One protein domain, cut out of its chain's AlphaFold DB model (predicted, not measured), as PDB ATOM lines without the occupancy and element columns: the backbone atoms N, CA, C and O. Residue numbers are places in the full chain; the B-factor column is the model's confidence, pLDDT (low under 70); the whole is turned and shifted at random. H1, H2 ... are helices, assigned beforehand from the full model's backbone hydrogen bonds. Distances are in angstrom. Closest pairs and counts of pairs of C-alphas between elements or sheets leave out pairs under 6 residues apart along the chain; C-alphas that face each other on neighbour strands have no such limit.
ATOM      1  N   MET A   1     138.198 160.898 148.875       54.88
ATOM      2  CA  MET A   1     139.296 160.692 149.853       54.88
ATOM      3  C   MET A   1     140.464 161.655 149.630       54.88
ATOM      4  O   MET A   1     140.969 162.178 150.610       54.88
ATOM      5  N   SER A   2     140.817 161.985 148.384       68.62
ATOM      6  CA  SER A   2     141.982 162.806 148.004       68.62
ATOM      7  C   SER A   2     142.033 164.251 148.536       68.62
ATOM      8  O   SER A   2     143.095 164.725 148.931       68.62
ATOM      9  N   ALA A   3     140.906 164.972 148.591       77.81
ATOM     10  CA  ALA A   3     140.892 166.378 149.024       77.81
ATOM     11  C   ALA A   3     141.235 166.573 150.517       77.81
ATOM     12  O   ALA A   3     141.842 167.574 150.897       77.81
ATOM     13  N   ILE A   4     140.881 165.597 151.362       85.06
ATOM     14  CA  ILE A   4     141.154 165.622 152.808       85.06
ATOM     15  C   ILE A   4     142.655 165.450 153.067       85.06
ATOM     16  O   ILE A   4     143.215 166.119 153.934       85.06
ATOM     17  N   GLU A   5     143.319 164.597 152.289       88.19
ATOM     18  CA  GLU A   5     144.755 164.327 152.407       88.19
ATOM     19  C   GLU A   5     145.590 165.551 152.014       88.19
ATOM     20  O   GLU A   5     146.526 165.914 152.727       88.19
ATOM     21  N   ILE A   6     145.203 166.258 150.943       88.06
ATOM     22  CA  ILE A   6     145.850 167.523 150.559       88.06
ATOM     23  C   ILE A   6     145.627 168.591 151.630       88.06
ATOM     24  O   ILE A   6     146.573 169.282 152.003       88.06
ATOM     25  N   ALA A   7     144.406 168.717 152.158       88.25
ATOM     26  CA  ALA A   7     144.113 169.665 153.230       88.25
ATOM     27  C   ALA A   7     144.938 169.363 154.493       88.25
ATOM     28  O   ALA A   7     145.501 170.278 155.090       88.25
ATOM     29  N   SER A   8     145.079 168.085 154.857       90.44
ATOM     30  CA  SER A   8     145.916 167.645 155.976       90.44
ATOM     31  C   SER A   8     147.391 168.000 155.768       90.44
ATOM     32  O   SER A   8     148.016 168.571 156.664       90.44
ATOM     33  N   LEU A   9     147.944 167.745 154.576       90.94
ATOM     34  CA  LEU A   9     149.321 168.127 154.245       90.94
ATOM     35  C   LEU A   9     149.523 169.641 154.238       90.94
ATOM     36  O   LEU A   9     150.572 170.117 154.665       90.94
ATOM     37  N   LEU A  10     148.527 170.401 153.793       91.06
ATOM     38  CA  LEU A  10     148.574 171.857 153.781       91.06
ATOM     39  C   LEU A  10     148.555 172.427 155.206       91.06
ATOM     40  O   LEU A  10     149.335 173.333 155.501       91.06
ATOM     41  N   THR A  11     147.747 171.862 156.106       91.12
ATOM     42  CA  THR A  11     147.785 172.183 157.542       91.12
ATOM     43  C   THR A  11     149.151 171.852 158.134       91.12
ATOM     44  O   THR A  11     149.783 172.726 158.723       91.12
ATOM     45  N   LYS A  12     149.674 170.646 157.873       90.00
ATOM     46  CA  LYS A  12     151.009 170.243 158.332       90.00
ATOM     47  C   LYS A  12     152.089 171.213 157.843       90.00
ATOM     48  O   LYS A  12     152.920 171.636 158.634       90.00
ATOM     49  N   ALA A  13     152.049 171.623 156.573       89.38
ATOM     50  CA  ALA A  13     152.991 172.583 155.994       89.38
ATOM     51  C   ALA A  13     152.870 174.003 156.583       89.38
ATOM     52  O   ALA A  13     153.823 174.785 156.525       89.38
ATOM     53  N   ASN A  14     151.714 174.372 157.139       89.56
ATOM     54  CA  ASN A  14     151.522 175.646 157.838       89.56
ATOM     55  C   ASN A  14     152.078 175.623 159.267       89.56
ATOM     56  O   ASN A  14     152.511 176.661 159.758       89.56
ATOM     57  N   GLU A  15     152.103 174.451 159.898       92.19
ATOM     58  CA  GLU A  15     152.543 174.248 161.284       92.19
ATOM     59  C   GLU A  15     154.027 173.868 161.414       92.19
ATOM     60  O   GLU A  15     154.533 173.709 162.528       92.19
ATOM     61  N   LEU A  16     154.746 173.724 160.293       90.88
ATOM     62  CA  LEU A  16     156.175 173.411 160.300       90.88
ATOM     63  C   LEU A  16     156.968 174.479 161.061       90.88
ATOM     64  O   LEU A  16     156.941 175.665 160.724       90.88
ATOM     65  N   LYS A  17     157.713 174.030 162.074       89.25
ATOM     66  CA  LYS A  17     158.647 174.872 162.823       89.25
ATOM     67  C   LYS A  17     159.814 175.274 161.926       89.25
ATOM     68  O   LYS A  17     160.282 174.465 161.130       89.25
ATOM     69  N   GLU A  18     160.287 176.511 162.079       86.19
ATOM     70  CA  GLU A  18     161.424 177.025 161.309       86.19
ATOM     71  C   GLU A  18     162.634 176.083 161.440       86.19
ATOM     72  O   GLU A  18     163.000 175.692 162.550       86.19
ATOM     73  N   PHE A  19     163.229 175.709 160.304       85.06
ATOM     74  CA  PHE A  19     164.373 174.792 160.199       85.06
ATOM     75  C   PHE A  19     164.136 173.347 160.668       85.06
ATOM     76  O   PHE A  19     165.096 172.583 160.791       85.06
ATOM     77  N   ASP A  20     162.886 172.915 160.859       89.94
ATOM     78  CA  ASP A  20     162.566 171.490 161.000       89.94
ATOM     79  C   ASP A  20     162.592 170.796 159.629       89.94
ATOM     80  O   ASP A  20     161.570 170.466 159.019       89.94
ATOM     81  N   PHE A  21     163.809 170.610 159.121       88.56
ATOM     82  CA  PHE A  21     164.053 170.047 157.799       88.56
ATOM     83  C   PHE A  21     163.543 168.614 157.669       88.56
ATOM     84  O   PHE A  21     163.009 168.259 156.628       88.56
ATOM     85  N   SER A  22     163.639 167.810 158.731       89.88
ATOM     86  CA  SER A  22     163.157 166.426 158.706       89.88
ATOM     87  C   SER A  22     161.646 166.370 158.480       89.88
ATOM     88  O   SER A  22     161.160 165.577 157.669       89.88
ATOM     89  N   SER A  23     160.888 167.216 159.181       92.00
ATOM     90  CA  SER A  23     159.439 167.293 158.992       92.00
ATOM     91  C   SER A  23     159.067 167.878 157.629       92.00
ATOM     92  O   SER A  23     158.091 167.422 157.027       92.00
ATOM     93  N   ALA A  24     159.844 168.843 157.124       91.81
ATOM     94  CA  ALA A  24     159.650 169.436 155.803       91.81
ATOM     95  C   ALA A  24     159.906 168.430 154.666       91.81
ATOM     96  O   ALA A  24     159.049 168.263 153.798       91.81
ATOM     97  N   ASP A  25     161.013 167.686 154.716       92.31
ATOM     98  CA  ASP A  25     161.358 166.641 153.742       92.31
ATOM     99  C   ASP A  25     160.323 165.504 153.749       92.31
ATOM    100  O   ASP A  25     159.923 164.994 152.698       92.31
ATOM    101  N   SER A  26     159.813 165.143 154.933       93.56
ATOM    102  CA  SER A  26     158.708 164.188 155.067       93.56
ATOM    103  C   SER A  26     157.418 164.714 154.428       93.56
ATOM    104  O   SER A  26     156.741 163.980 153.707       93.56
ATOM    105  N   ALA A  27     157.067 165.983 154.661       93.94
ATOM    106  CA  ALA A  27     155.888 166.600 154.057       93.94
ATOM    107  C   ALA A  27     156.006 166.677 152.526       93.94
ATOM    108  O   ALA A  27     155.044 166.354 151.832       93.94
ATOM    109  N   LEU A  28     157.186 167.028 152.007       95.12
ATOM    110  CA  LEU A  28     157.478 167.044 150.576       95.12
ATOM    111  C   LEU A  28     157.362 165.647 149.959       95.12
ATOM    112  O   LEU A  28     156.690 165.476 148.946       95.12
ATOM    113  N   SER A  29     157.949 164.635 150.598       94.38
ATOM    114  CA  SER A  29     157.871 163.246 150.130       94.38
ATOM    115  C   SER A  29     156.423 162.758 150.055       94.38
ATOM    116  O   SER A  29     156.009 162.183 149.049       94.38
ATOM    117  N   ASN A  30     155.620 163.054 151.082       94.50
ATOM    118  CA  ASN A  30     154.196 162.720 151.089       94.50
ATOM    119  C   ASN A  30     153.427 163.469 149.993       94.50
ATOM    120  O   ASN A  30     152.574 162.872 149.340       94.50
ATOM    121  N   ALA A  31     153.744 164.745 149.755       93.88
ATOM    122  CA  ALA A  31     153.148 165.518 148.670       93.88
ATOM    123  C   ALA A  31     153.485 164.923 147.294       93.88
ATOM    124  O   ALA A  31     152.601 164.835 146.447       93.88
ATOM    125  N   ILE A  32     154.720 164.454 147.078       94.50
ATOM    126  CA  ILE A  32     155.132 163.793 145.829       94.50
ATOM    127  C   ILE A  32     154.358 162.492 145.627       94.50
ATOM    128  O   ILE A  32     153.839 162.252 144.538       94.50
ATOM    129  N   VAL A  33     154.261 161.653 146.664       93.88
ATOM    130  CA  VAL A  33     153.483 160.408 146.600       93.88
ATOM    131  C   VAL A  33     152.030 160.718 146.249       93.88
ATOM    132  O   VAL A  33     151.490 160.113 145.329       93.88
ATOM    133  N   LEU A  34     151.432 161.706 146.913       93.00
ATOM    134  CA  LEU A  34     150.051 162.108 146.676       93.00
ATOM    135  C   LEU A  34     149.837 162.697 145.271       93.00
ATOM    136  O   LEU A  34     148.850 162.395 144.607       93.00
ATOM    137  N   ALA A  35     150.768 163.509 144.774       92.88
ATOM    138  CA  ALA A  35     150.701 164.048 143.419       92.88
ATOM    139  C   ALA A  35     150.761 162.927 142.371       92.88
ATOM    140  O   ALA A  35     149.971 162.919 141.428       92.88
ATOM    141  N   ARG A  36     151.637 161.933 142.572       92.88
ATOM    142  CA  ARG A  36     151.744 160.765 141.687       92.88
ATOM    143  C   ARG A  36     150.479 159.915 141.689       92.88
ATOM    144  O   ARG A  36     150.075 159.455 140.626       92.88
ATOM    145  N   THR A  37     149.869 159.695 142.852       91.00
ATOM    146  CA  THR A  37     148.662 158.864 142.959       91.00
ATOM    147  C   THR A  37     147.431 159.544 142.370       91.00
ATOM    148  O   THR A  37     146.590 158.859 141.799       91.00
ATOM    149  N   LEU A  38     147.320 160.871 142.486       90.00
ATOM    150  CA  LEU A  38     146.126 161.609 142.070       90.00
ATOM    151  C   LEU A  38     146.188 162.138 140.636       90.00
ATOM    152  O   LEU A  38     145.175 162.122 139.944       90.00
ATOM    153  N   PHE A  39     147.355 162.602 140.191       89.75
ATOM    154  CA  PHE A  39     147.525 163.272 138.896       89.75
ATOM    155  C   PHE A  39     148.394 162.473 137.915       89.75
ATOM    156  O   PHE A  39     148.500 162.838 136.746       89.75
ATOM    157  N   GLY A  40     149.008 161.377 138.371       89.38
ATOM    158  CA  GLY A  40     149.920 160.553 137.583       89.38
ATOM    159  C   GLY A  40     151.393 160.927 137.766       89.38
ATOM    160  O   GLY A  40     151.746 162.006 138.249       89.38
ATOM    161  N   ALA A  41     152.272 159.995 137.385       90.31
ATOM    162  CA  ALA A  41     153.717 160.114 137.589       90.31
ATOM    163  C   ALA A  41     154.352 161.286 136.821       90.31
ATOM    164  O   ALA A  41     155.245 161.940 137.351       90.31
ATOM    165  N   GLU A  42     153.835 161.574 135.627       91.06
ATOM    166  CA  GLU A  42     154.310 162.636 134.728       91.06
ATOM    167  C   GLU A  42     153.575 163.972 134.938       91.06
ATOM    168  O   GLU A  42     153.613 164.851 134.077       91.06
ATOM    169  N   SER A  43     152.841 164.136 136.047       90.06
ATOM    170  CA  SER A  43     152.087 165.374 136.253       90.06
ATOM    171  C   SER A  43     153.020 166.571 136.497       90.06
ATOM    172  O   SER A  43     154.055 166.421 137.159       90.06
ATOM    173  N   PRO A  44     152.641 167.783 136.046       92.88
ATOM    174  CA  PRO A  44     153.405 168.999 136.326       92.88
ATOM    175  C   PRO A  44     153.665 169.207 137.823       92.88
ATOM    176  O   PRO A  44     154.754 169.628 138.203       92.88
ATOM    177  N   HIS A  45     152.718 168.818 138.686       92.88
ATOM    178  CA  HIS A  45     152.860 168.898 140.145       92.88
ATOM    179  C   HIS A  45     154.033 168.064 140.666       92.88
ATOM    180  O   HIS A  45     154.759 168.512 141.548       92.88
ATOM    181  N   VAL A  46     154.262 166.867 140.114       93.81
ATOM    182  CA  VAL A  46     155.392 166.005 140.507       93.81
ATOM    183  C   VAL A  46     156.721 166.649 140.116       93.81
ATOM    184  O   VAL A  46     157.661 166.641 140.913       93.81
ATOM    185  N   VAL A  47     156.790 167.247 138.924       93.62
ATOM    186  CA  VAL A  47     157.978 167.972 138.449       93.62
ATOM    187  C   VAL A  47     158.250 169.195 139.325       93.62
ATOM    188  O   VAL A  47     159.386 169.426 139.736       93.62
ATOM    189  N   GLU A  48     157.223 169.974 139.661       94.25
ATOM    190  CA  GLU A  48     157.378 171.151 140.516       94.25
ATOM    191  C   GLU A  48     157.804 170.789 141.941       94.25
ATOM    192  O   GLU A  48     158.689 171.450 142.487       94.25
ATOM    193  N   LEU A  49     157.242 169.722 142.520       94.69
ATOM    194  CA  LEU A  49     157.637 169.226 143.843       94.69
ATOM    195  C   LEU A  49     159.083 168.718 143.851       94.69
ATOM    196  O   LEU A  49     159.797 168.944 144.822       94.69
ATOM    197  N   GLY A  50     159.552 168.100 142.763       92.50
ATOM    198  CA  GLY A  50     160.952 167.687 142.621       92.50
ATOM    199  C   GLY A  50     161.957 168.846 142.645       92.50
ATOM    200  O   GLY A  50     163.137 168.621 142.891       92.50
ATOM    201  N   ASN A  51     161.491 170.080 142.431       92.88
ATOM    202  CA  ASN A  51     162.299 171.299 142.466       92.88
ATOM    203  C   ASN A  51     162.160 172.084 143.785       92.88
ATOM    204  O   ASN A  51     162.584 173.240 143.863       92.88
ATOM    205  N   VAL A  52     161.529 171.503 144.809       93.50
ATOM    206  CA  VAL A  52     161.424 172.112 146.139       93.50
ATOM    207  C   VAL A  52     162.647 171.725 146.964       93.50
ATOM    208  O   VAL A  52     162.884 170.551 147.230       93.50
ATOM    209  N   PHE A  53     163.391 172.732 147.419       90.94
ATOM    210  CA  PHE A  53     164.549 172.564 148.291       90.94
ATOM    211  C   PHE A  53     164.381 173.425 149.540       90.94
ATOM    212  O   PHE A  53     164.050 174.603 149.439       90.94
ATOM    213  N   PHE A  54     164.633 172.849 150.716       90.00
ATOM    214  CA  PHE A  54     164.583 173.576 151.994       90.00
ATOM    215  C   PHE A  54     165.964 174.025 152.485       90.00
ATOM    216  O   PHE A  54     166.061 174.744 153.477       90.00
ATOM    217  N   LYS A  55     167.034 173.585 151.814       87.62
ATOM    218  CA  LYS A  55     168.430 173.883 152.147       87.62
ATOM    219  C   LYS A  55     169.202 174.277 150.887       87.62
ATOM    220  O   LYS A  55     168.854 173.793 149.808       87.62
ATOM    221  N   PRO A  56     170.265 175.087 151.019       83.00
ATOM    222  CA  PRO A  56     171.197 175.321 149.928       83.00
ATOM    223  C   PRO A  56     171.832 174.003 149.469       83.00
ATOM    224  O   PRO A  56     172.176 173.149 150.287       83.00
ATOM    225  N   ILE A  57     172.026 173.858 148.160       78.88
ATOM    226  CA  ILE A  57     172.779 172.728 147.588       78.88
ATOM    227  C   ILE A  57     174.272 172.878 147.922       78.88
ATOM    228  O   ILE A  57     174.964 171.898 148.199       78.88
ATOM    229  N   ASP A  58     174.754 174.121 147.957       78.19
ATOM    230  CA  ASP A  58     176.140 174.435 148.272       78.19
ATOM    231  C   ASP A  58     176.431 174.256 149.766       78.19
ATOM    232  O   ASP A  58     175.951 175.001 150.626       78.19
ATOM    233  N   LEU A  59     177.312 173.298 150.065       68.94
ATOM    234  CA  LEU A  59     177.767 172.962 151.420       68.94
ATOM    235  C   LEU A  59     178.333 174.163 152.191       68.94
ATOM    236  O   LEU A  59     178.248 174.194 153.416       68.94
ATOM    237  N   VAL A  60     178.865 175.163 151.481       69.94
ATOM    238  CA  VAL A  60     179.443 176.390 152.055       69.94
ATOM    239  C   VAL A  60     178.411 177.189 152.861       69.94
ATOM    240  O   VAL A  60     178.773 177.898 153.798       69.94
ATOM    241  N   TYR A  61     177.121 177.041 152.556       62.84
ATOM    242  CA  TYR A  61     176.043 177.789 153.202       62.84
ATOM    243  C   TYR A  61     175.257 176.982 154.245       62.84
ATOM    244  O   TYR A  61     174.338 177.521 154.859       62.84
ATOM    245  N   ASN A  62     175.623 175.723 154.516       61.41
ATOM    246  CA  ASN A  62     174.807 174.816 155.333       61.41
ATOM    247  C   ASN A  62     174.808 175.091 156.849       61.41
ATOM    248  O   ASN A  62     174.002 174.499 157.567       61.41
ATOM    249  N   THR A  63     175.626 176.012 157.367       61.78
ATOM    250  CA  THR A  63     175.681 176.316 158.810       61.78
ATOM    251  C   THR A  63     175.435 177.789 159.107       61.78
ATOM    252  O   THR A  63     176.269 178.634 158.797       61.78
ATOM    253  N   GLY A  64     174.296 178.094 159.743       64.19
ATOM    254  CA  GLY A  64     174.001 179.416 160.321       64.19
ATOM    255  C   GLY A  64     173.924 180.585 159.332       64.19
ATOM    256  O   GLY A  64     173.791 181.730 159.755       64.19
ATOM    257  N   HIS A  65     174.005 180.319 158.027       74.38
ATOM    258  CA  HIS A  65     174.026 181.346 156.998       74.38
ATOM    259  C   HIS A  65     172.612 181.868 156.721       74.38
ATOM    260  O   HIS A  65     171.653 181.095 156.701       74.38
ATOM    261  N   TYR A  66     172.468 183.169 156.446       77.69
ATOM    262  CA  TYR A  66     171.161 183.782 156.165       77.69
ATOM    263  C   TYR A  66     170.432 183.109 154.990       77.69
ATOM    264  O   TYR A  66     169.203 183.055 154.971       77.69
ATOM    265  N   MET A  67     171.190 182.532 154.048       78.56
ATOM    266  CA  MET A  67     170.644 181.762 152.927       78.56
ATOM    267  C   MET A  67     169.795 180.573 153.384       78.56
ATOM    268  O   MET A  67     168.807 180.273 152.728       78.56
ATOM    269  N   ASN A  68     170.074 179.953 154.536       81.75
ATOM    270  CA  ASN A  68     169.230 178.872 155.055       81.75
ATOM    271  C   ASN A  68     167.796 179.340 155.314       81.75
ATOM    272  O   ASN A  68     166.857 178.610 155.021       81.75
ATOM    273  N   ARG A  69     167.613 180.567 155.821       87.38
ATOM    274  CA  ARG A  69     166.284 181.164 156.028       87.38
ATOM    275  C   ARG A  69     165.593 181.467 154.700       87.38
ATOM    276  O   ARG A  69     164.387 181.274 154.592       87.38
ATOM    277  N   VAL A  70     166.350 181.918 153.698       89.00
ATOM    278  CA  VAL A  70     165.829 182.184 152.348       89.00
ATOM    279  C   VAL A  70     165.320 180.892 151.711       89.00
ATOM    280  O   VAL A  70     164.142 180.818 151.377       89.00
ATOM    281  N   TYR A  71     166.162 179.855 151.639       89.00
ATOM    282  CA  TYR A  71     165.787 178.543 151.102       89.00
ATOM    283  C   TYR A  71     164.656 177.890 151.898       89.00
ATOM    284  O   TYR A  71     163.755 177.296 151.313       89.00
ATOM    285  N   TRP A  72     164.654 178.034 153.225       91.50
ATOM    286  CA  TRP A  72     163.555 177.561 154.061       91.50
ATOM    287  C   TRP A  72     162.226 178.218 153.673       91.50
ATOM    288  O   TRP A  72     161.255 177.522 153.379       91.50
ATOM    289  N   ASN A  73     162.185 179.551 153.641       91.75
ATOM    290  CA  ASN A  73     160.973 180.295 153.311       91.75
ATOM    291  C   ASN A  73     160.498 179.976 151.892       91.75
ATOM    292  O   ASN A  73     159.320 179.681 151.697       91.75
ATOM    293  N   GLU A  74     161.412 179.976 150.922       92.62
ATOM    294  CA  GLU A  74     161.098 179.680 149.527       92.62
ATOM    295  C   GLU A  74     160.580 178.247 149.357       92.62
ATOM    296  O   GLU A  74     159.538 178.040 148.733       92.62
ATOM    297  N   GLY A  75     161.246 177.259 149.958       93.25
ATOM    298  CA  GLY A  75     160.831 175.861 149.899       93.25
ATOM    299  C   GLY A  75     159.442 175.645 150.499       93.25
ATOM    300  O   GLY A  75     158.588 174.996 149.889       93.25
ATOM    301  N   ILE A  76     159.170 176.238 151.666       94.25
ATOM    302  CA  ILE A  76     157.863 176.153 152.330       94.25
ATOM    303  C   ILE A  76     156.775 176.853 151.511       94.25
ATOM    304  O   ILE A  76     155.688 176.299 151.326       94.25
ATOM    305  N   GLU A  77     157.037 178.055 150.995       94.62
ATOM    306  CA  GLU A  77     156.080 178.771 150.149       94.62
ATOM    307  C   GLU A  77     155.779 178.017 148.857       94.62
ATOM    308  O   GLU A  77     154.614 177.924 148.454       94.62
ATOM    309  N   ARG A  78     156.803 177.441 148.224       94.94
ATOM    310  CA  ARG A  78     156.658 176.663 146.994       94.94
ATOM    311  C   ARG A  78     155.857 175.391 147.240       94.94
ATOM    312  O   ARG A  78     154.888 175.156 146.520       94.94
ATOM    313  N   LEU A  79     156.153 174.649 148.311       95.56
ATOM    314  CA  LEU A  79     155.360 173.489 148.726       95.56
ATOM    315  C   LEU A  79     153.884 173.864 148.944       95.56
ATOM    316  O   LEU A  79     152.989 173.217 148.402       95.56
ATOM    317  N   ARG A  80     153.611 174.942 149.691       95.12
ATOM    318  CA  ARG A  80     152.236 175.413 149.941       95.12
ATOM    319  C   ARG A  80     151.523 175.808 148.653       95.12
ATOM    320  O   ARG A  80     150.330 175.541 148.522       95.12
ATOM    321  N   ARG A  81     152.216 176.463 147.721       95.38
ATOM    322  CA  ARG A  81     151.646 176.875 146.433       95.38
ATOM    323  C   ARG A  81     151.215 175.666 145.613       95.38
ATOM    324  O   ARG A  81     150.084 175.657 145.136       95.38
ATOM    325  N   ILE A  82     152.066 174.646 145.523       95.50
ATOM    326  CA  ILE A  82     151.762 173.424 144.772       95.50
ATOM    327  C   ILE A  82     150.590 172.678 145.416       95.50
ATOM    328  O   ILE A  82     149.624 172.345 144.736       95.50
ATOM    329  N   LEU A  83     150.589 172.513 146.745       93.94
ATOM    330  CA  LEU A  83     149.467 171.887 147.457       93.94
ATOM    331  C   LEU A  83     148.140 172.636 147.237       93.94
ATOM    332  O   LEU A  83     147.094 172.008 147.072       93.94
ATOM    333  N   LYS A  84     148.161 173.976 147.191       94.38
ATOM    334  CA  LYS A  84     146.975 174.786 146.858       94.38
ATOM    335  C   LYS A  84     146.521 174.583 145.413       94.38
ATOM    336  O   LYS A  84     145.316 174.507 145.184       94.38
ATOM    337  N   ALA A  85     147.450 174.499 144.462       92.75
ATOM    338  CA  ALA A  85     147.137 174.241 143.059       92.75
ATOM    339  C   ALA A  85     146.486 172.860 142.885       92.75
ATOM    340  O   ALA A  85     145.399 172.769 142.317       92.75
ATOM    341  N   MET A  86     147.063 171.818 143.492       92.69
ATOM    342  CA  MET A  86     146.481 170.472 143.513       92.69
ATOM    343  C   MET A  86     145.068 170.462 144.121       92.69
ATOM    344  O   MET A  86     144.150 169.863 143.562       92.69
ATOM    345  N   ALA A  87     144.862 171.150 145.252       91.31
ATOM    346  CA  ALA A  87     143.542 171.258 145.878       91.31
ATOM    347  C   ALA A  87     142.520 171.960 144.968       91.31
ATOM    348  O   ALA A  87     141.358 171.553 144.900       91.31
ATOM    349  N   TYR A  88     142.944 173.019 144.275       90.00
ATOM    350  CA  TYR A  88     142.097 173.752 143.341       90.00
ATOM    351  C   TYR A  88     141.697 172.888 142.144       90.00
ATOM    352  O   TYR A  88     140.513 172.820 141.822       90.00
ATOM    353  N   GLU A  89     142.646 172.190 141.522       88.19
ATOM    354  CA  GLU A  89     142.371 171.322 140.374       88.19
ATOM    355  C   GLU A  89     141.407 170.190 140.721       88.19
ATOM    356  O   GLU A  89     140.470 169.943 139.967       88.19
ATOM    357  N   LEU A  90     141.555 169.562 141.891       86.38
ATOM    358  CA  LEU A  90     140.599 168.548 142.345       86.38
ATOM    359  C   LEU A  90     139.209 169.127 142.568       86.38
ATOM    360  O   LEU A  90     138.226 168.524 142.149       86.38
ATOM    361  N   LYS A  91     139.113 170.319 143.162       85.38
ATOM    362  CA  LYS A  91     137.827 171.000 143.329       85.38
ATOM    363  C   LYS A  91     137.179 171.310 141.977       85.38
ATOM    364  O   LYS A  91     135.968 171.146 141.824       85.38
ATOM    365  N   VAL A  92     137.960 171.757 140.994       83.06
ATOM    366  CA  VAL A  92     137.470 172.003 139.629       83.06
ATOM    367  C   VAL A  92     137.025 170.698 138.976       83.06
ATOM    368  O   VAL A  92     135.934 170.669 138.415       83.06
ATOM    369  N   ALA A  93     137.798 169.621 139.105       78.88
ATOM    370  CA  ALA A  93     137.452 168.305 138.575       78.88
ATOM    371  C   ALA A  93     136.164 167.748 139.203       78.88
ATOM    372  O   ALA A  93     135.297 167.271 138.481       78.88
ATOM    373  N   GLU A  94     135.983 167.872 140.520       76.44
ATOM    374  CA  GLU A  94     134.742 167.496 141.214       76.44
ATOM    375  C   GLU A  94     133.548 168.326 140.719       76.44
ATOM    376  O   GLU A  94     132.470 167.792 140.446       76.44
ATOM    377  N   THR A  95     133.749 169.633 140.535       66.38
ATOM    378  CA  THR A  95     132.702 170.531 140.031       66.38
ATOM    379  C   THR A  95     132.351 170.205 138.576       66.38
ATOM    380  O   THR A  95     131.176 170.149 138.227       66.38
ATOM    381  N   GLN A  96     133.333 169.913 137.725       61.19
ATOM    382  CA  GLN A  96     133.109 169.520 136.331       61.19
ATOM    383  C   GLN A  96     132.496 168.121 136.208       61.19
ATOM    384  O   GLN A  96     131.628 167.924 135.367       61.19
ATOM    385  N   ALA A  97     132.858 167.174 137.076       57.25
ATOM    386  CA  ALA A  97     132.221 165.859 137.137       57.25
ATOM    387  C   ALA A  97     130.737 165.950 137.539       57.25
ATOM    388  O   ALA A  97     129.921 165.164 137.060       57.25
ATOM    389  N   SER A  98     130.369 166.930 138.375       51.62
ATOM    390  CA  SER A  98     128.965 167.206 138.716       51.62
ATOM    391  C   SER A  98     128.172 167.894 137.596       51.62
ATOM    392  O   SER A  98     126.947 167.777 137.549       51.62
ATOM    393  N   VAL A  99     128.854 168.565 136.664       52.50
ATOM    394  CA  VAL A  99     128.254 169.121 135.447       52.50
ATOM    395  C   VAL A  99     128.356 168.052 134.366       52.50
ATOM    396  O   VAL A  99     129.237 168.075 133.509       52.50
TER     397      VAL A  99
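Overview. This is residues 1 to 99 of the 142 residues of an uncharacterized protein of Nitrosomonas sp (UniProt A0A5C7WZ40). One long helix, H4, lies along a curved layer of three shorter helices, H1, H2 and H3. Residues 92 to 99 stick out at one end, residues 58 to 64 at the other. The 99 printed residues, all helix in class with H1 to H4 in chain order, are only just compact, close to loose (radius of gyration of the C-alphas 14.7 A), spanning 53 by 26 by 17 A.

Along the chain. Find C-alpha 66 at (171.161, 183.782, 156.165); H4, residues 66 to 98, runs 48.6 A to C-alpha 98 at (128.965, 167.206, 138.716). H1 is residues 2 to 15, 20.5 A; H2, 21 to 39, 26.0 A; H3, 44 to 50.

Arrangement. H1, H2 and H4 form a bundle, helices side by side. Look at H4's closest C-alphas: Ala 87 to Ala 3 of H1, 6.4 A, and Leu 79 to Leu 28 of H2, 7.0 A. H1 and H3 are apart. Every helix has each O i to N i+4 pair within hydrogen-bond range.

Size, cuts and confidence. The printed part has no cut. The link H3 to H4 is long. pLDDT is under 70 at residues 1 to 2, 59 to 64 and 95 to 99.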